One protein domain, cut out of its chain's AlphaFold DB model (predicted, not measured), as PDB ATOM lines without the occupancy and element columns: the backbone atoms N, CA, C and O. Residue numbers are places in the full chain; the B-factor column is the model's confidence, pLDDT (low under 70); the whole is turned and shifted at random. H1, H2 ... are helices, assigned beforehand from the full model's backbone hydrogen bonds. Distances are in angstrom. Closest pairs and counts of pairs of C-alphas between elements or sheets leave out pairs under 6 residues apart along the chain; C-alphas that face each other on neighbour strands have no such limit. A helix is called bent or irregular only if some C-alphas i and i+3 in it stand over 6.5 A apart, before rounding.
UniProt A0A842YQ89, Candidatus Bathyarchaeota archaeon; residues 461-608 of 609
ATOM      1  N   VAL A 461     178.836  94.211 136.098       39.03
ATOM      2  CA  VAL A 461     177.605  93.402 136.050       39.03
ATOM      3  C   VAL A 461     177.494  92.445 137.249       39.03
ATOM      4  O   VAL A 461     176.419  92.315 137.820       39.03
ATOM      5  N   SER A 462     178.597  91.851 137.717       38.72
ATOM      6  CA  SER A 462     178.599  90.983 138.907       38.72
ATOM      7  C   SER A 462     178.421  91.770 140.215       38.72
ATOM      8  O   SER A 462     178.039  91.196 141.230       38.72
ATOM      9  N   PHE A 463     178.630  93.093 140.193       43.19
ATOM     10  CA  PHE A 463     178.294  93.995 141.300       43.19
ATOM     11  C   PHE A 463     176.982  94.748 141.097       43.19
ATOM     12  O   PHE A 463     176.611  95.525 141.973       43.19
ATOM     13  N   GLU A 464     176.260  94.537 139.996       44.78
ATOM     14  CA  GLU A 464     175.023  95.260 139.696       44.78
ATOM     15  C   GLU A 464     174.032  95.258 140.880       44.78
ATOM     16  O   GLU A 464     173.539  96.336 141.221       44.78
ATOM     17  N   PRO A 465     173.804  94.139 141.604       42.84
ATOM     18  CA  PRO A 465     172.944  94.142 142.790       42.84
ATOM     19  C   PRO A 465     173.454  95.043 143.929       42.84
ATOM     20  O   PRO A 465     172.659  95.714 144.581       42.84
ATOM     21  N   HIS A 466     174.770  95.103 144.146       44.66
ATOM     22  CA  HIS A 466     175.410  95.918 145.191       44.66
ATOM     23  C   HIS A 466     175.473  97.400 144.815       44.66
ATOM     24  O   HIS A 466     175.337  98.290 145.650       44.66
ATOM     25  N   VAL A 467     175.637  97.671 143.528       50.25
ATOM     26  CA  VAL A 467     175.755  99.013 142.978       50.25
ATOM     27  C   VAL A 467     174.380  99.690 142.847       50.25
ATOM     28  O   VAL A 467     174.268 100.898 143.065       50.25
ATOM     29  N   ARG A 468     173.308  98.914 142.612       53.94
ATOM     30  CA  ARG A 468     171.910  99.367 142.773       53.94
ATOM     31  C   ARG A 468     171.647  99.940 144.173       53.94
ATOM     32  O   ARG A 468     170.923 100.929 144.290       53.94
ATOM     33  N   GLY A 469     172.252  99.361 145.216       44.69
ATOM     34  CA  GLY A 469     172.113  99.801 146.612       44.69
ATOM     35  C   GLY A 469     172.514 101.265 146.831       44.69
ATOM     36  O   GLY A 469     171.745 102.037 147.399       44.69
ATOM     37  N   VAL A 470     173.641 101.682 146.241       50.06
ATOM     38  CA  VAL A 470     174.247 103.021 146.409       50.06
ATOM     39  C   VAL A 470     173.388 104.159 145.828       50.06
ATOM     40  O   VAL A 470     173.566 105.326 146.178       50.06
ATOM     41  N   ARG A 471     172.446 103.864 144.921       54.62
ATOM     42  CA  ARG A 471     171.710 104.881 144.147       54.62
ATOM     43  C   ARG A 471     170.578 105.567 144.922       54.62
ATOM     44  O   ARG A 471     170.314 106.743 144.668       54.62
ATOM     45  N   HIS A 472     169.882 104.868 145.817       55.00
ATOM     46  CA  HIS A 472     168.632 105.376 146.411       55.00
ATOM     47  C   HIS A 472     168.735 105.695 147.904       55.00
ATOM     48  O   HIS A 472     168.097 106.648 148.359       55.00
ATOM     49  N   LEU A 473     169.580 104.971 148.634       58.03
ATOM     50  CA  LEU A 473     169.846 105.180 150.051       58.03
ATOM     51  C   LEU A 473     171.353 105.323 150.257       58.03
ATOM     52  O   LEU A 473     172.144 104.655 149.599       58.03
ATOM     53  N   VAL A 474     171.744 106.235 151.142       65.50
ATOM     54  CA  VAL A 474     173.129 106.349 151.593       65.50
ATOM     55  C   VAL A 474     173.231 105.576 152.897       65.50
ATOM     56  O   VAL A 474     172.829 106.057 153.957       65.50
ATOM     57  N   ASP A 475     173.729 104.358 152.763       70.12
ATOM     58  CA  ASP A 475     173.968 103.350 153.794       70.12
ATOM     59  C   ASP A 475     175.467 103.238 154.129       70.12
ATOM     60  O   ASP A 475     175.960 102.208 154.595       70.12
ATOM     61  N   TRP A 476     176.216 104.316 153.873       80.25
ATOM     62  CA  TRP A 476     177.656 104.332 154.076       80.25
ATOM     63  C   TRP A 476     177.998 104.179 155.554       80.25
ATOM     64  O   TRP A 476     177.476 104.885 156.424       80.25
ATOM     65  N   THR A 477     178.939 103.279 155.805       84.62
ATOM     66  CA  THR A 477     179.479 102.997 157.129       84.62
ATOM     67  C   THR A 477     180.831 103.699 157.272       84.62
ATOM     68  O   THR A 477     181.715 103.467 156.439       84.62
ATOM     69  N   PRO A 478     181.041 104.535 158.303       87.31
ATOM     70  CA  PRO A 478     182.364 105.071 158.603       87.31
ATOM     71  C   PRO A 478     183.380 103.943 158.806       87.31
ATOM     72  O   PRO A 478     183.058 102.882 159.349       87.31
ATOM     73  N   ILE A 479     184.615 104.153 158.358       87.56
ATOM     74  CA  ILE A 479     185.635 103.097 158.321       87.56
ATOM     75  C   ILE A 479     186.008 102.613 159.727       87.56
ATOM     76  O   ILE A 479     186.202 101.419 159.949       87.56
ATOM     77  N   GLU A 480     186.027 103.528 160.689       88.56
ATOM     78  CA  GLU A 480     186.198 103.268 162.110       88.56
ATOM     79  C   GLU A 480     185.049 102.426 162.676       88.56
ATOM     80  O   GLU A 480     185.253 101.561 163.526       88.56
ATOM     81  N   SER A 481     183.830 102.609 162.172       90.88
ATOM     82  CA  SER A 481     182.689 101.815 162.607       90.88
ATOM     83  C   SER A 481     182.733 100.403 162.027       90.88
ATOM     84  O   SER A 481     182.453  99.446 162.750       90.88
ATOM     85  N   VAL A 482     183.159 100.237 160.769       90.81
ATOM     86  CA  VAL A 482     183.426  98.907 160.189       90.81
ATOM     87  C   VAL A 482     184.536  98.199 160.967       90.81
ATOM     88  O   VAL A 482     184.393  97.023 161.300       90.81
ATOM     89  N   ALA A 483     185.618  98.907 161.305       92.12
ATOM     90  CA  ALA A 483     186.718  98.353 162.091       92.12
ATOM     91  C   ALA A 483     186.235  97.857 163.463       92.12
ATOM     92  O   ALA A 483     186.453  96.694 163.801       92.12
ATOM     93  N   ASN A 484     185.500  98.689 164.207       91.62
ATOM     94  CA  ASN A 484     184.907  98.289 165.486       91.62
ATOM     95  C   ASN A 484     183.965  97.092 165.337       91.62
ATOM     96  O   ASN A 484     184.058  96.150 166.115       91.62
ATOM     97  N   THR A 485     183.120  97.083 164.304       91.81
ATOM     98  CA  THR A 485     182.212  95.964 164.018       91.81
ATOM     99  C   THR A 485     182.983  94.660 163.854       91.81
ATOM    100  O   THR A 485     182.635  93.668 164.487       91.81
ATOM    101  N   ILE A 486     184.066  94.657 163.068       91.69
ATOM    102  CA  ILE A 486     184.928  93.479 162.880       91.69
ATOM    103  C   ILE A 486     185.526  93.026 164.216       91.69
ATOM    104  O   ILE A 486     185.522  91.832 164.514       91.69
ATOM    105  N   LEU A 487     186.027  93.951 165.037       91.69
ATOM    106  CA  LEU A 487     186.616  93.616 166.336       91.69
ATOM    107  C   LEU A 487     185.571  93.103 167.340       91.69
ATOM    108  O   LEU A 487     185.880  92.221 168.139       91.69
ATOM    109  N   GLU A 488     184.343  93.619 167.303       90.44
ATOM    110  CA  GLU A 488     183.226  93.156 168.131       90.44
ATOM    111  C   GLU A 488     182.804  91.738 167.729       90.44
ATOM    112  O   GLU A 488     182.834  90.847 168.575       90.44
ATOM    113  N   VAL A 489     182.509  91.495 166.445       90.00
ATOM    114  CA  VAL A 489     182.024  90.180 165.975       90.00
ATOM    115  C   VAL A 489     183.092  89.086 166.037       90.00
ATOM    116  O   VAL A 489     182.759  87.915 166.187       90.00
ATOM    117  N   SER A 490     184.379  89.444 165.948       88.06
ATOM    118  CA  SER A 490     185.498  88.489 166.053       88.06
ATOM    119  C   SER A 490     185.895  88.146 167.494       88.06
ATOM    120  O   SER A 490     186.756  87.287 167.714       88.06
ATOM    121  N   GLY A 491     185.287  88.802 168.487       86.88
ATOM    122  CA  GLY A 491     185.593  88.586 169.901       86.88
ATOM    123  C   GLY A 491     186.868  89.286 170.400       86.88
ATOM    124  O   GLY A 491     187.372  88.978 171.483       86.88
ATOM    125  N   VAL A 492     187.436  90.205 169.610       88.38
ATOM    126  CA  VAL A 492     188.647  90.961 169.981       88.38
ATOM    127  C   VAL A 492     188.293  92.116 170.922       88.38
ATOM    128  O   VAL A 492     188.884  92.267 171.992       88.38
ATOM    129  N   ALA A 493     187.287  92.916 170.558       86.69
ATOM    130  CA  ALA A 493     186.832  94.058 171.355       86.69
ATOM    131  C   ALA A 493     185.752  93.692 172.386       86.69
ATOM    132  O   ALA A 493     185.635  94.362 173.411       86.69
ATOM    133  N   SER A 494     184.979  92.631 172.139       84.44
ATOM    134  CA  SER A 494     183.842  92.213 172.970       84.44
ATOM    135  C   SER A 494     183.888  90.717 173.265       84.44
ATOM    136  O   SER A 494     184.449  89.956 172.489       84.44
ATOM    137  N   ARG A 495     183.283  90.274 174.373       81.25
ATOM    138  CA  ARG A 495     183.108  88.838 174.636       81.25
ATOM    139  C   ARG A 495     181.967  88.314 173.776       81.25
ATOM    140  O   ARG A 495     180.838  88.773 173.934       81.25
ATOM    141  N   VAL A 496     182.264  87.354 172.908       80.38
ATOM    142  CA  VAL A 496     181.280  86.699 172.041       80.38
ATOM    143  C   VAL A 496     181.411  85.188 172.239       80.38
ATOM    144  O   VAL A 496     182.534  84.683 172.167       80.38
ATOM    145  N   PRO A 497     180.314  84.457 172.518       80.38
ATOM    146  CA  PRO A 497     180.357  83.000 172.583       80.38
ATOM    147  C   PRO A 497     180.943  82.418 171.291       80.38
ATOM    148  O   PRO A 497     180.621  82.873 170.198       80.38
ATOM    149  N   LEU A 498     181.823  81.420 171.388       72.44
ATOM    150  CA  LEU A 498     182.531  80.881 170.214       72.44
ATOM    151  C   LEU A 498     181.569  80.281 169.185       72.44
ATOM    152  O   LEU A 498     181.818  80.363 167.985       72.44
ATOM    153  N   GLU A 499     180.465  79.707 169.656       78.69
ATOM    154  CA  GLU A 499     179.361  79.221 168.835       78.69
ATOM    155  C   GLU A 499     178.704  80.319 167.992       78.69
ATOM    156  O   GLU A 499     178.091  79.995 166.985       78.69
ATOM    157  N   ASP A 500     178.882  81.592 168.341       79.69
ATOM    158  CA  ASP A 500     178.323  82.743 167.633       79.69
ATOM    159  C   ASP A 500     179.325  83.408 166.669       79.69
ATOM    160  O   ASP A 500     178.921  84.148 165.768       79.69
ATOM    161  N   VAL A 501     180.625  83.098 166.781       74.75
ATOM    162  CA  VAL A 501     181.701  83.627 165.914       74.75
ATOM    163  C   VAL A 501     181.791  82.814 164.612       74.75
ATOM    164  O   VAL A 501     182.810  82.210 164.282       74.75
ATOM    165  N   HIS A 502     180.690  82.751 163.864       82.69
ATOM    166  CA  HIS A 502     180.625  82.095 162.554       82.69
ATOM    167  C   HIS A 502     179.625  82.791 161.624       82.69
ATOM    168  O   HIS A 502     178.790  83.585 162.061       82.69
ATOM    169  N   GLY A 503     179.666  82.442 160.337       85.69
ATOM    170  CA  GLY A 503     178.716  82.918 159.333       85.69
ATOM    171  C   GLY A 503     179.080  84.271 158.722       85.69
ATOM    172  O   GLY A 503     180.224  84.717 158.788       85.69
ATOM    173  N   TYR A 504     178.091  84.894 158.085       87.38
ATOM    174  CA  TYR A 504     178.250  86.140 157.339       87.38
ATOM    175  C   TYR A 504     177.684  87.318 158.128       87.38
ATOM    176  O   TYR A 504     176.601  87.228 158.707       87.38
ATOM    177  N   PHE A 505     178.414  88.430 158.114       88.38
ATOM    178  CA  PHE A 505     178.020  89.688 158.738       88.38
ATOM    179  C   PHE A 505     178.091  90.793 157.688       88.38
ATOM    180  O   PHE A 505     179.103  90.944 157.004       88.38
ATOM    181  N   HIS A 506     177.024  91.574 157.560       88.56
ATOM    182  CA  HIS A 506     176.975  92.701 156.635       88.56
ATOM    183  C   HIS A 506     177.366  93.991 157.365       88.56
ATOM    184  O   HIS A 506     176.679  94.403 158.301       88.56
ATOM    185  N   GLY A 507     178.470  94.616 156.945       86.94
ATOM    186  CA  GLY A 507     179.003  95.876 157.488       86.94
ATOM    187  C   GLY A 507     178.405  97.133 156.845       86.94
ATOM    188  O   GLY A 507     179.128  98.092 156.583       86.94
ATOM    189  N   VAL A 508     177.110  97.102 156.537       85.19
ATOM    190  CA  VAL A 508     176.362  98.184 155.871       85.19
ATOM    191  C   VAL A 508     175.528  98.926 156.909       85.19
ATOM    192  O   VAL A 508     174.948  98.278 157.781       85.19
ATOM    193  N   ASN A 509     175.474 100.259 156.850       86.94
ATOM    194  CA  ASN A 509     174.794 101.059 157.866       86.94
ATOM    195  C   ASN A 509     173.284 100.730 157.884       86.94
ATOM    196  O   ASN A 509     172.611 100.948 156.874       86.94
ATOM    197  N   PRO A 510     172.726 100.231 159.005       87.75
ATOM    198  CA  PRO A 510     171.303  99.901 159.097       87.75
ATOM    199  C   PRO A 510     170.405 101.144 159.068       87.75
ATOM    200  O   PRO A 510     169.216 101.044 158.765       87.75
ATOM    201  N   SER A 511     170.965 102.310 159.390       87.38
ATOM    202  CA  SER A 511     170.280 103.595 159.394       87.38
ATOM    203  C   SER A 511     170.631 104.364 158.125       87.38
ATOM    204  O   SER A 511     171.751 104.842 157.956       87.38
ATOM    205  N   THR A 512     169.670 104.522 157.220       82.62
ATOM    206  CA  THR A 512     169.917 105.140 155.912       82.62
ATOM    207  C   THR A 512     169.520 106.614 155.863       82.62
ATOM    208  O   THR A 512     168.657 107.089 156.606       82.62
ATOM    209  N   THR A 513     170.158 107.370 154.967       84.88
ATOM    210  CA  THR A 513     169.740 108.732 154.585       84.88
ATOM    211  C   THR A 513     169.555 108.837 153.072       84.88
ATOM    212  O   THR A 513     169.761 107.873 152.337       84.88
ATOM    213  N   THR A 514     169.159 110.009 152.574       81.88
ATOM    214  CA  THR A 514     168.949 110.242 151.138       81.88
ATOM    215  C   THR A 514     170.051 111.107 150.537       81.88
ATOM    216  O   THR A 514     170.532 112.057 151.159       81.88
ATOM    217  N   TRP A 515     170.372 110.864 149.264       80.12
ATOM    218  CA  TRP A 515     171.284 111.721 148.501       80.12
ATOM    219  C   TRP A 515     170.837 113.179 148.450       80.12
ATOM    220  O   TRP A 515     171.681 114.064 148.439       80.12
ATOM    221  N   ARG A 516     169.527 113.457 148.478       80.56
ATOM    222  CA  ARG A 516     169.011 114.832 148.533       80.56
ATOM    223  C   ARG A 516     169.496 115.569 149.784       80.56
ATOM    224  O   ARG A 516     169.905 116.721 149.676       80.56
ATOM    225  N   ALA A 517     169.458 114.914 150.946       80.75
ATOM    226  CA  ALA A 517     169.905 115.506 152.203       80.75
ATOM    227  C   ALA A 517     171.417 115.787 152.191       80.75
ATOM    228  O   ALA A 517     171.858 116.844 152.639       80.75
ATOM    229  N   LEU A 518     172.210 114.875 151.623       87.00
ATOM    230  CA  LEU A 518     173.668 115.013 151.583       87.00
ATOM    231  C   LEU A 518     174.162 115.948 150.472       87.00
ATOM    232  O   LEU A 518     175.097 116.710 150.694       87.00
ATOM    233  N   ALA A 519     173.525 115.953 149.299       88.12
ATOM    234  CA  ALA A 519     173.896 116.813 148.174       88.12
ATOM    235  C   ALA A 519     173.807 118.302 148.532       88.12
ATOM    236  O   ALA A 519     174.633 119.099 148.089       88.12
ATOM    237  N   GLN A 520     172.849 118.669 149.388       90.81
ATOM    238  CA  GLN A 520     172.755 120.017 149.935       90.81
ATOM    239  C   GLN A 520     173.984 120.366 150.790       90.81
ATOM    240  O   GLN A 520     174.572 121.430 150.610       90.81
ATOM    241  N   ALA A 521     174.435 119.446 151.648       92.12
ATOM    242  CA  ALA A 521     175.633 119.631 152.465       92.12
ATOM    243  C   ALA A 521     176.906 119.786 151.613       92.12
ATOM    244  O   ALA A 521     177.756 120.621 151.923       92.12
ATOM    245  N   VAL A 522     177.011 119.016 150.523       91.88
ATOM    246  CA  VAL A 522     178.110 119.105 149.546       91.88
ATOM    247  C   VAL A 522     178.080 120.451 148.818       91.88
ATOM    248  O   VAL A 522     179.108 121.122 148.733       91.88
ATOM    249  N   LYS A 523     176.904 120.892 148.342       92.50
ATOM    250  CA  LYS A 523     176.742 122.209 147.706       92.50
ATOM    251  C   LYS A 523     177.129 123.345 148.650       92.50
ATOM    252  O   LYS A 523     177.861 124.237 148.245       92.50
ATOM    253  N   GLU A 524     176.676 123.307 149.898       91.88
ATOM    254  CA  GLU A 524     177.036 124.313 150.905       91.88
ATOM    255  C   GLU A 524     178.540 124.361 151.176       91.88
ATOM    256  O   GLU A 524     179.093 125.442 151.353       91.88
ATOM    257  N   TYR A 525     179.204 123.203 151.206       93.75
ATOM    258  CA  TYR A 525     180.640 123.126 151.460       93.75
ATOM    259  C   TYR A 525     181.470 123.716 150.313       93.75
ATOM    260  O   TYR A 525     182.394 124.488 150.552       93.75
ATOM    261  N   TYR A 526     181.135 123.370 149.066       91.62
ATOM    262  CA  TYR A 526     181.870 123.830 147.883       91.62
ATOM    263  C   TYR A 526     181.382 125.180 147.330       91.62
ATOM    264  O   TYR A 526     182.032 125.743 146.444       91.62
ATOM    265  N   SER A 527     180.273 125.707 147.857       90.56
ATOM    266  CA  SER A 527     179.684 127.008 147.526       90.56
ATOM    267  C   SER A 527     179.603 127.237 146.006       90.56
ATOM    268  O   SER A 527     179.042 126.413 145.280       90.56
ATOM    269  N   ASP A 528     180.212 128.312 145.501       88.25
ATOM    270  CA  ASP A 528     180.171 128.752 144.102       88.25
ATOM    271  C   ASP A 528     180.713 127.729 143.088       88.25
ATOM    272  O   ASP A 528     180.440 127.837 141.889       88.25
ATOM    273  N   ARG A 529     181.458 126.708 143.540       87.12
ATOM    274  CA  ARG A 529     181.913 125.617 142.663       87.12
ATOM    275  C   ARG A 529     180.767 124.703 142.231       87.12
ATOM    276  O   ARG A 529     180.844 124.126 141.149       87.12
ATOM    277  N   ILE A 530     179.706 124.585 143.034       88.81
ATOM    278  CA  ILE A 530     178.503 123.808 142.709       88.81
ATOM    279  C   ILE A 530     177.342 124.775 142.490       88.81
ATOM    280  O   ILE A 530     176.639 125.185 143.413       88.81
ATOM    281  N   ARG A 531     177.122 125.120 141.222       86.62
ATOM    282  CA  ARG A 531     176.113 126.110 140.818       86.62
ATOM    283  C   ARG A 531     174.692 125.634 141.124       86.62
ATOM    284  O   ARG A 531     173.883 126.360 141.704       86.62
ATOM    285  N   GLU A 532     174.399 124.383 140.795       90.19
ATOM    286  CA  GLU A 532     173.054 123.823 140.873       90.19
ATOM    287  C   GLU A 532     173.050 122.342 141.254       90.19
ATOM    288  O   GLU A 532     174.025 121.625 141.038       90.19
ATOM    289  N   LEU A 533     171.938 121.906 141.852       90.25
ATOM    290  CA  LEU A 533     171.637 120.495 142.071       90.25
ATOM    291  C   LEU A 533     170.591 120.092 141.037       90.25
ATOM    292  O   LEU A 533     169.489 120.639 141.037       90.25
ATOM    293  N   VAL A 534     170.935 119.134 140.183       90.50
ATOM    294  CA  VAL A 534     170.057 118.620 139.126       90.50
ATOM    295  C   VAL A 534     169.674 117.165 139.409       90.50
ATOM    296  O   VAL A 534     170.394 116.466 140.131       90.50
ATOM    297  N   PRO A 535     168.554 116.664 138.858       88.19
ATOM    298  CA  PRO A 535     168.247 115.241 138.871       88.19
ATOM    299  C   PRO A 535     169.402 114.413 138.299       88.19
ATOM    300  O   PRO A 535     170.026 114.797 137.311       88.19
ATOM    301  N   PHE A 536     169.651 113.231 138.867       83.62
ATOM    302  CA  PHE A 536     170.749 112.364 138.426       83.62
ATOM    303  C   PHE A 536     170.690 112.052 136.920       83.62
ATOM    304  O   PHE A 536     171.709 112.062 136.241       83.62
ATOM    305  N   THR A 537     169.491 111.851 136.368       87.06
ATOM    306  CA  THR A 537     169.286 111.615 134.929       87.06
ATOM    307  C   THR A 537     169.728 112.796 134.061       87.06
ATOM    308  O   THR A 537     170.195 112.607 132.942       87.06
ATOM    309  N   GLU A 538     169.566 114.022 134.555       90.25
ATOM    310  CA  GLU A 538     170.006 115.236 133.867       90.25
ATOM    311  C   GLU A 538     171.521 115.409 133.971       90.25
ATOM    312  O   GLU A 538     172.168 115.714 132.971       90.25
ATOM    313  N   TRP A 539     172.095 115.106 135.138       90.12
ATOM    314  CA  TRP A 539     173.544 115.073 135.326       90.12
ATOM    315  C   TRP A 539     174.229 114.076 134.375       90.12
ATOM    316  O   TRP A 539     175.217 114.427 133.732       90.12
ATOM    317  N   VAL A 540     173.670 112.868 134.202       87.75
ATOM    318  CA  VAL A 540     174.194 111.879 133.240       87.75
ATOM    319  C   VAL A 540     174.136 112.415 131.810       87.75
ATOM    320  O   VAL A 540     175.139 112.349 131.108       87.75
ATOM    321  N   ARG A 541     173.023 113.029 131.385       88.88
ATOM    322  CA  ARG A 541     172.927 113.654 130.048       88.88
ATOM    323  C   ARG A 541     173.932 114.787 129.847       88.88
ATOM    324  O   ARG A 541     174.421 114.977 128.736       88.88
ATOM    325  N   ALA A 542     174.224 115.566 130.887       88.25
ATOM    326  CA  ALA A 542     175.264 116.591 130.823       88.25
ATOM    327  C   ALA A 542     176.647 115.953 130.611       88.25
ATOM    328  O   ALA A 542     177.391 116.391 129.737       88.25
ATOM    329  N   LEU A 543     176.942 114.863 131.326       85.12
ATOM    330  CA  LEU A 543     178.184 114.106 131.170       85.12
ATOM    331  C   LEU A 543     178.325 113.470 129.772       85.12
ATOM    332  O   LEU A 543     179.416 113.473 129.205       85.12
ATOM    333  N   GLU A 544     177.231 112.982 129.180       84.12
ATOM    334  CA  GLU A 544     177.213 112.483 127.794       84.12
ATOM    335  C   GLU A 544     177.584 113.571 126.784       84.12
ATOM    336  O   GLU A 544     178.346 113.321 125.851       84.12
ATOM    337  N   LYS A 545     177.072 114.794 126.975       84.25
ATOM    338  CA  LYS A 545     177.405 115.937 126.114       84.25
ATOM    339  C   LYS A 545     178.880 116.320 126.230       84.25
ATOM    340  O   LYS A 545     179.502 116.573 125.206       84.25
ATOM    341  N   THR A 546     179.435 116.312 127.442       80.44
ATOM    342  CA  THR A 546     180.870 116.527 127.699       80.44
ATOM    343  C   THR A 546     181.728 115.488 126.965       80.44
ATOM    344  O   THR A 546     182.683 115.856 126.286       80.44
ATOM    345  N   GLN A 547     181.357 114.200 127.009       73.56
ATOM    346  CA  GLN A 547     182.072 113.157 126.258       73.56
ATOM    347  C   GLN A 547     181.963 113.359 124.738       73.56
ATOM    348  O   GLN A 547     182.961 113.245 124.028       73.56
ATOM    349  N   ALA A 548     180.767 113.669 124.227       65.81
ATOM    350  CA  ALA A 548     180.534 113.885 122.798       65.81
ATOM    351  C   ALA A 548     181.265 115.124 122.250       65.81
ATOM    352  O   ALA A 548     181.626 115.155 121.076       65.81
ATOM    353  N   ALA A 549     181.508 116.124 123.099       68.69
ATOM    354  CA  ALA A 549     182.305 117.302 122.774       68.69
ATOM    355  C   ALA A 549     183.826 117.036 122.775       68.69
ATOM    356  O   ALA A 549     184.589 117.969 122.535       68.69
ATOM    357  N   ALA A 550     184.259 115.792 123.033       54.94
ATOM    358  CA  ALA A 550     185.660 115.402 123.197       54.94
ATOM    359  C   ALA A 550     186.406 116.261 124.238       54.94
ATOM    360  O   ALA A 550     187.596 116.530 124.094       54.94
ATOM    361  N   GLU A 551     185.706 116.705 125.290       53.91
ATOM    362  CA  GLU A 551     186.359 117.403 126.396       53.91
ATOM    363  C   GLU A 551     187.293 116.449 127.152       53.91
ATOM    364  O   GLU A 551     186.987 115.272 127.361       53.91
ATOM    365  N   ASP A 552     188.439 116.988 127.563       54.50
ATOM    366  CA  ASP A 552     189.516 116.259 128.222       54.50
ATOM    367  C   ASP A 552     189.019 115.466 129.449       54.50
ATOM    368  O   ASP A 552     188.479 116.008 130.422       54.50
ATOM    369  N   VAL A 553     189.246 114.151 129.411       53.53
ATOM    370  CA  VAL A 553     188.916 113.199 130.479       53.53
ATOM    371  C   VAL A 553     189.666 113.522 131.782       53.53
ATOM    372  O   VAL A 553     189.215 113.127 132.859       53.53
ATOM    373  N   SER A 554     190.785 114.248 131.725       50.22
ATOM    374  CA  SER A 554     191.500 114.761 132.899       50.22
ATOM    375  C   SER A 554     190.690 115.839 133.638       50.22
ATOM    376  O   SER A 554     190.660 115.854 134.871       50.22
ATOM    377  N   ARG A 555     189.959 116.686 132.897       64.12
ATOM    378  CA  ARG A 555     189.131 117.776 133.442       64.12
ATOM    379  C   ARG A 555     187.803 117.280 133.992       64.12
ATOM    380  O   ARG A 555     187.282 117.866 134.939       64.12
ATOM    381  N   ASN A 556     187.259 116.210 133.416       73.38
ATOM    382  CA  ASN A 556     186.064 115.544 133.923       73.38
ATOM    383  C   ASN A 556     186.264 114.015 133.984       73.38
ATOM    384  O   ASN A 556     185.797 113.281 133.107       73.38
ATOM    385  N   PRO A 557     186.926 113.499 135.039       71.38
ATOM    386  CA  PRO A 557     187.237 112.074 135.155       71.38
ATOM    387  C   PRO A 557     185.994 111.184 135.263       71.38
ATOM    388  O   PRO A 557     186.092 109.979 135.025       71.38
ATOM    389  N   ALA A 558     184.818 111.752 135.559       73.31
ATOM    390  CA  ALA A 558     183.560 111.017 135.593       73.31
ATOM    391  C   ALA A 558     183.202 110.390 134.232       73.31
ATOM    392  O   ALA A 558     182.518 109.369 134.210       73.31
ATOM    393  N   ILE A 559     183.719 110.921 133.112       74.00
ATOM    394  CA  ILE A 559     183.518 110.351 131.765       74.00
ATOM    395  C   ILE A 559     183.961 108.881 131.708       74.00
ATOM    396  O   ILE A 559     183.323 108.072 131.038       74.00
ATOM    397  N   LYS A 560     185.005 108.502 132.463       62.84
ATOM    398  CA  LYS A 560     185.515 107.118 132.527       62.84
ATOM    399  C   LYS A 560     184.481 106.114 133.047       62.84
ATOM    400  O   LYS A 560     184.623 104.922 132.807       62.84
ATOM    401  N   LEU A 561     183.468 106.593 133.770       67.62
ATOM    402  CA  LEU A 561     182.411 105.794 134.391       67.62
ATOM    403  C   LEU A 561     181.034 106.089 133.779       67.62
ATOM    404  O   LEU A 561     180.014 105.749 134.373       67.62
ATOM    405  N   LEU A 562     180.970 106.728 132.605       71.94
ATOM    406  CA  LEU A 562     179.698 107.138 132.010       71.94
ATOM    407  C   LEU A 562     178.730 105.964 131.805       71.94
ATOM    408  O   LEU A 562     177.557 106.078 132.158       71.94
ATOM    409  N   ASP A 563     179.214 104.829 131.302       62.41
ATOM    410  CA  ASP A 563     178.374 103.641 131.104       62.41
ATOM    411  C   ASP A 563     177.840 103.088 132.432       62.41
ATOM    412  O   ASP A 563     176.684 102.673 132.520       62.41
ATOM    413  N   THR A 564     178.630 103.190 133.503       66.12
ATOM    414  CA  THR A 564     178.202 102.869 134.868       66.12
ATOM    415  C   THR A 564     177.060 103.788 135.307       66.12
ATOM    416  O   THR A 564     176.017 103.319 135.763       66.12
ATOM    417  N   TYR A 565     177.189 105.101 135.106       75.00
ATOM    418  CA  TYR A 565     176.129 106.045 135.465       75.00
ATOM    419  C   TYR A 565     174.863 105.890 134.608       75.00
ATOM    420  O   TYR A 565     173.754 106.072 135.120       75.00
ATOM    421  N   ARG A 566     174.994 105.505 133.332       71.44
ATOM    422  CA  ARG A 566     173.857 105.138 132.470       71.44
ATOM    423  C   ARG A 566     173.116 103.926 133.010       71.44
ATOM    424  O   ARG A 566     171.895 103.989 133.153       71.44
ATOM    425  N   ALA A 567     173.849 102.869 133.357       67.50
ATOM    426  CA  ALA A 567     173.274 101.677 133.966       67.50
ATOM    427  C   ALA A 567     172.510 102.037 135.247       67.50
ATOM    428  O   ALA A 567     171.387 101.581 135.444       67.50
ATOM    429  N   PHE A 568     173.049 102.952 136.063       71.06
ATOM    430  CA  PHE A 568     172.331 103.430 137.246       71.06
ATOM    431  C   PHE A 568     171.052 104.135 136.827       71.06
ATOM    432  O   PHE A 568     169.998 103.858 137.387       71.06
ATOM    433  N   SER A 569     171.136 105.043 135.848       71.69
ATOM    434  CA  SER A 569     169.998 105.825 135.364       71.69
ATOM    435  C   SER A 569     168.823 104.966 134.895       71.69
ATOM    436  O   SER A 569     167.687 105.419 135.032       71.69
ATOM    437  N   ALA A 570     169.095 103.781 134.346       66.19
ATOM    438  CA  ALA A 570     168.104 102.871 133.778       66.19
ATOM    439  C   ALA A 570     167.584 101.799 134.758       66.19
ATOM    440  O   ALA A 570     166.598 101.138 134.449       66.19
ATOM    441  N   ALA A 571     168.229 101.602 135.911       61.44
ATOM    442  CA  ALA A 571     167.874 100.534 136.843       61.44
ATOM    443  C   ALA A 571     166.613 100.851 137.675       61.44
ATOM    444  O   ALA A 571     166.494 101.933 138.259       61.44
ATOM    445  N   GLU A 572     165.715  99.865 137.802       54.09
ATOM    446  CA  GLU A 572     164.551  99.878 138.703       54.09
ATOM    447  C   GLU A 572     164.743  98.871 139.860       54.09
ATOM    448  O   GLU A 572     165.170  97.734 139.648       54.09
ATOM    449  N   GLY A 573     164.420  99.284 141.094       53.59
ATOM    450  CA  GLY A 573     164.466  98.445 142.306       53.59
ATOM    451  C   GLY A 573     165.657  98.697 143.247       53.59
ATOM    452  O   GLY A 573     166.687  99.241 142.852       53.59
ATOM    453  N   HIS A 574     165.496  98.313 144.518       57.88
ATOM    454  CA  HIS A 574     166.506  98.400 145.580       57.88
ATOM    455  C   HIS A 574     166.716  97.013 146.206       57.88
ATOM    456  O   HIS A 574     165.759  96.252 146.335       57.88
ATOM    457  N   VAL A 575     167.961  96.681 146.554       62.34
ATOM    458  CA  VAL A 575     168.306  95.462 147.296       62.34
ATOM    459  C   VAL A 575     168.655  95.886 148.716       62.34
ATOM    460  O   VAL A 575     169.725  96.448 148.935       62.34
ATOM    461  N   ASP A 576     167.755  95.619 149.659       67.50
ATOM    462  CA  ASP A 576     168.008  95.839 151.080       67.50
ATOM    463  C   ASP A 576     168.936  94.738 151.611       67.50
ATOM    464  O   ASP A 576     168.603  93.549 151.580       67.50
ATOM    465  N   ILE A 577     170.114  95.123 152.101       79.19
ATOM    466  CA  ILE A 577     171.047  94.191 152.739       79.19
ATOM    467  C   ILE A 577     170.614  93.994 154.196       79.19
ATOM    468  O   ILE A 577     170.609  94.935 154.988       79.19
ATOM    469  N   GLU A 578     170.256  92.764 154.571       85.44
ATOM    470  CA  GLU A 578     169.799  92.456 155.931       85.44
ATOM    471  C   GLU A 578     170.945  92.584 156.948       85.44
ATOM    472  O   GLU A 578     171.989  91.950 156.805       85.44
ATOM    473  N   THR A 579     170.762  93.375 158.006       90.44
ATOM    474  CA  THR A 579     171.814  93.653 159.006       90.44
ATOM    475  C   THR A 579     171.459  93.181 160.416       90.44
ATOM    476  O   THR A 579     172.234  93.413 161.344       90.44
ATOM    477  N   SER A 580     170.320  92.501 160.613       90.75
ATOM    478  CA  SER A 580     169.811  92.121 161.942       90.75
ATOM    479  C   SER A 580     170.818  91.281 162.731       90.75
ATOM    480  O   SER A 580     171.041  91.532 163.915       90.75
ATOM    481  N   ARG A 581     171.482  90.324 162.064       90.12
ATOM    482  CA  ARG A 581     172.553  89.523 162.675       90.12
ATOM    483  C   ARG A 581     173.715  90.411 163.113       90.12
ATOM    484  O   ARG A 581     174.124  90.332 164.262       90.12
ATOM    485  N   THR A 582     174.218  91.290 162.246       91.06
ATOM    486  CA  THR A 582     175.320  92.192 162.610       91.06
ATOM    487  C   THR A 582     174.950  93.071 163.806       91.06
ATOM    488  O   THR A 582     175.730  93.167 164.744       91.06
ATOM    489  N   GLN A 583     173.742  93.637 163.834       91.38
ATOM    490  CA  GLN A 583     173.254  94.462 164.947       91.38
ATOM    491  C   GLN A 583     173.082  93.682 166.264       91.38
ATOM    492  O   GLN A 583     173.116  94.275 167.342       91.38
ATOM    493  N   MET A 584     172.897  92.360 166.207       89.88
ATOM    494  CA  MET A 584     172.829  91.511 167.402       89.88
ATOM    495  C   MET A 584     174.197  91.373 168.082       89.88
ATOM    496  O   MET A 584     174.264  91.368 169.310       89.88
ATOM    497  N   TYR A 585     175.272  91.302 167.291       88.56
ATOM    498  CA  TYR A 585     176.634  91.030 167.771       88.56
ATOM    499  C   TYR A 585     177.559  92.253 167.768       88.56
ATOM    500  O   TYR A 585     178.652  92.193 168.324       88.56
ATOM    501  N   SER A 586     177.126  93.367 167.176       92.00
ATOM    502  CA  SER A 586     177.868  94.622 167.140       92.00
ATOM    503  C   SER A 586     177.046  95.752 167.740       92.00
ATOM    504  O   SER A 586     176.043  96.202 167.175       92.00
ATOM    505  N   LYS A 587     177.513  96.249 168.890       92.00
ATOM    506  CA  LYS A 587     176.964  97.453 169.518       92.00
ATOM    507  C   LYS A 587     177.151  98.653 168.593       92.00
ATOM    508  O   LYS A 587     176.223  99.442 168.438       92.00
ATOM    509  N   THR A 588     178.308  98.731 167.938       92.62
ATOM    510  CA  THR A 588     178.622  99.789 166.977       92.62
ATOM    511  C   THR A 588     177.583  99.869 165.860       92.62
ATOM    512  O   THR A 588     177.063 100.949 165.594       92.62
ATOM    513  N   MET A 589     177.224  98.738 165.243       91.88
ATOM    514  CA  MET A 589     176.204  98.719 164.186       91.88
ATOM    515  C   MET A 589     174.807  99.011 164.719       91.88
ATOM    516  O   MET A 589     174.043  99.714 164.067       91.88
ATOM    517  N   LYS A 590     174.471  98.504 165.908       92.31
ATOM    518  CA  LYS A 590     173.160  98.712 166.532       92.31
ATOM    519  C   LYS A 590     172.884 100.178 166.883       92.31
ATOM    520  O   LYS A 590     171.743 100.620 166.809       92.31
ATOM    521  N   GLU A 591     173.909 100.912 167.306       92.94
ATOM    522  CA  GLU A 591     173.796 102.316 167.726       92.94
ATOM    523  C   GLU A 591     174.061 103.306 166.583       92.94
ATOM    524  O   GLU A 591     173.976 104.520 166.778       92.94
ATOM    525  N   MET A 592     174.374 102.807 165.385       91.06
ATOM    526  CA  MET A 592     174.742 103.639 164.250       91.06
ATOM    527  C   MET A 592     173.562 104.471 163.747       91.06
ATOM    528  O   MET A 592     172.517 103.948 163.356       91.06
ATOM    529  N   GLY A 593     173.757 105.788 163.726       90.38
ATOM    530  CA  GLY A 593     172.840 106.727 163.091       90.38
ATOM    531  C   GLY A 593     173.064 106.847 161.579       90.38
ATOM    532  O   GLY A 593     174.086 106.396 161.051       90.38
ATOM    533  N   PRO A 594     172.127 107.493 160.865       89.12
ATOM    534  CA  PRO A 594     172.303 107.783 159.451       89.12
ATOM    535  C   PRO A 594     173.455 108.765 159.223       89.12
ATOM    536  O   PRO A 594     173.778 109.580 160.090       89.12
ATOM    537  N   VAL A 595     174.046 108.727 158.025       87.81
ATOM    538  CA  VAL A 595     175.078 109.694 157.623       87.81
ATOM    539  C   VAL A 595     174.533 111.117 157.756       87.81
ATOM    540  O   VAL A 595     173.523 111.472 157.141       87.81
ATOM    541  N   SER A 596     175.212 111.942 158.552       90.81
ATOM    542  CA  SER A 596     174.818 113.331 158.778       90.81
ATOM    543  C   SER A 596     175.425 114.288 157.740       90.81
ATOM    544  O   SER A 596     176.486 114.005 157.167       90.81
ATOM    545  N   PRO A 597     174.805 115.460 157.511       90.94
ATOM    546  CA  PRO A 597     175.407 116.550 156.742       90.94
ATOM    547  C   PRO A 597     176.808 116.942 157.233       90.94
ATOM    548  O   PRO A 597     177.694 117.221 156.427       90.94
ATOM    549  N   GLU A 598     177.036 116.943 158.545       91.06
ATOM    550  CA  GLU A 598     178.319 117.278 159.165       91.06
ATOM    551  C   GLU A 598     179.395 116.245 158.822       91.06
ATOM    552  O   GLU A 598     180.528 116.620 158.509       91.06
ATOM    553  N   LEU A 599     179.032 114.958 158.833       87.75
ATOM    554  CA  LEU A 599     179.919 113.874 158.423       87.75
ATOM    555  C   LEU A 599     180.236 113.959 156.925       87.75
ATOM    556  O   LEU A 599     181.396 113.835 156.537       87.75
ATOM    557  N   MET A 600     179.248 114.282 156.086       90.00
ATOM    558  CA  MET A 600     179.482 114.527 154.660       90.00
ATOM    559  C   MET A 600     180.446 115.702 154.435       90.00
ATOM    560  O   MET A 600     181.409 115.578 153.684       90.00
ATOM    561  N   LYS A 601     180.272 116.821 155.154       89.69
ATOM    562  CA  LYS A 601     181.210 117.960 155.117       89.69
ATOM    563  C   LYS A 601     182.609 117.576 155.610       89.69
ATOM    564  O   LYS A 601     183.599 118.136 155.140       89.69
ATOM    565  N   ASN A 602     182.713 116.639 156.552       87.06
ATOM    566  CA  ASN A 602     183.994 116.087 156.986       87.06
ATOM    567  C   ASN A 602     184.687 115.300 155.868       87.06
ATOM    568  O   ASN A 602     185.874 115.513 155.634       87.06
ATOM    569  N   TRP A 603     183.956 114.470 155.126       86.44
ATOM    570  CA  TRP A 603     184.512 113.795 153.953       86.44
ATOM    571  C   TRP A 603     184.904 114.773 152.847       86.44
ATOM    572  O   TRP A 603     185.996 114.641 152.307       86.44
ATOM    573  N   CYS A 604     184.112 115.815 152.572       86.00
ATOM    574  CA  CYS A 604     184.512 116.848 151.608       86.00
ATOM    575  C   CYS A 604     185.830 117.544 152.001       86.00
ATOM    576  O   CYS A 604     186.659 117.819 151.131       86.00
ATOM    577  N   ARG A 605     186.062 117.780 153.304       86.69
ATOM    578  CA  ARG A 605     187.352 118.277 153.823       86.69
ATOM    579  C   ARG A 605     188.500 117.313 153.543       86.69
ATOM    580  O   ARG A 605     189.564 117.759 153.131       86.69
ATOM    581  N   GLN A 606     188.285 116.017 153.751       78.31
ATOM    582  CA  GLN A 606     189.302 114.988 153.519       78.31
ATOM    583  C   GLN A 606     189.599 114.771 152.032       78.31
ATOM    584  O   GLN A 606     190.753 114.576 151.666       78.31
ATOM    585  N   TRP A 607     188.576 114.808 151.175       81.88
ATOM    586  CA  TRP A 607     188.746 114.654 149.730       81.88
ATOM    587  C   TRP A 607     189.467 115.840 149.098       81.88
ATOM    588  O   TRP A 607     190.141 115.656 148.089       81.88
ATOM    589  N   ALA A 608     189.330 117.032 149.690       78.00
ATOM    590  CA  ALA A 608     190.046 118.246 149.297       78.00
ATOM    591  C   ALA A 608     189.969 118.567 147.787       78.00
ATOM    592  O   ALA A 608     190.907 119.132 147.225       78.00
TER     593      ALA A 608
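This is residues 461 to 608 of the 609 residues of a protein of Candidatus Bathyarchaeota archaeon (UniProt A0A842YQ89). The model is a loose, open frame of small helix clusters joined by stretches of chain with no named element: H4 and H5 pair at one end, H2 with the short H6 and H7 forms a cluster at the other end, and H3 and H8 cross between these ends. H1 also lies between the two ends, nearer H5, and the unnamed stretch of residues 490 to 514 makes a wide loop beyond H2 before it returns to H3. The printed part has 148 residues with eight named helices, H1 to H8 in order, and no named strand; the class is all helix. The whole is loose, with a radius of gyration of the C-alphas of 18.6 A, and elongated, spanning 60 by 33 by 25 A.

H1, residues 461 to 472, touches no helix. It is close to but not clearly touching H5, residues 557 to 570, about perpendicular at 83 degrees; their closest C-alphas, of Arg 468 and Phe 568, are 6.9 A apart. H2, residues 479 to 489, touches H6, residues 580 to 585, with the C-alphas of Val 489 and Tyr 585 closest at 5.7 A; at 73 degrees they are only just about perpendicular. H2 also touches H7, residues 587 to 590, closest at the C-alphas of Thr 485 and Thr 588, 6.0 A apart. H6 and H7 touch only at the corner by their link, closest at the C-alphas of Gln 583 and Lys 590, 4.5 A apart. H3, residues 515 to 529, touches H8, residues 597 to 607, at a steep tilt of 51 degrees, the same way; the C-alphas of Ala 521 and Pro 597 are closest, at 5.3 A. H4, residues 536 to 548, touches H5 at a steep tilt of 46 degrees, opposite ways, with the C-alphas of Thr 537 and Ser 569 closest at 5.8 A. Among the pairs apart are H2 and H4, and H5 and H8. Every O i to N i+4 pair is within hydrogen-bond range in H2, H4, H6 and H8; the counts are 2 of 8 in H1, with 6 of 9 O i to N i+3 pairs within range, 7 of 11 in H3 and 7 of 10 in H5, while H7 is too short for such a pair.

H1 begins at C-alpha 461, (177.605, 93.402, 136.050), and is 18.2 A long. H2 is 15.4 A, H3 18.4 A, H4 18.5 A, H5 21.3 A, H6 9.0 A and H7 5.0 A long. H8, 15.2 A long, ends at C-alpha 607, (188.746, 114.654, 149.730). H1, H3 and H5 are irregular: C-alphas 462 and 465 are 7.6 A apart, 525 and 528 are 9.3 A apart, and 560 and 563 are 8.1 A apart.

The C-alphas farthest apart, of Pro 497 and Ala 549, are 60.5 A from each other. The printed part has no cut. The link from H2 to H3, 25 residues, is long, and that from H6 to H7 is tight. The mean pLDDT of the printed part is 79.0; 34 residues are under 70, among them residues 461 to 474, 548 to 555 and 570 to 576.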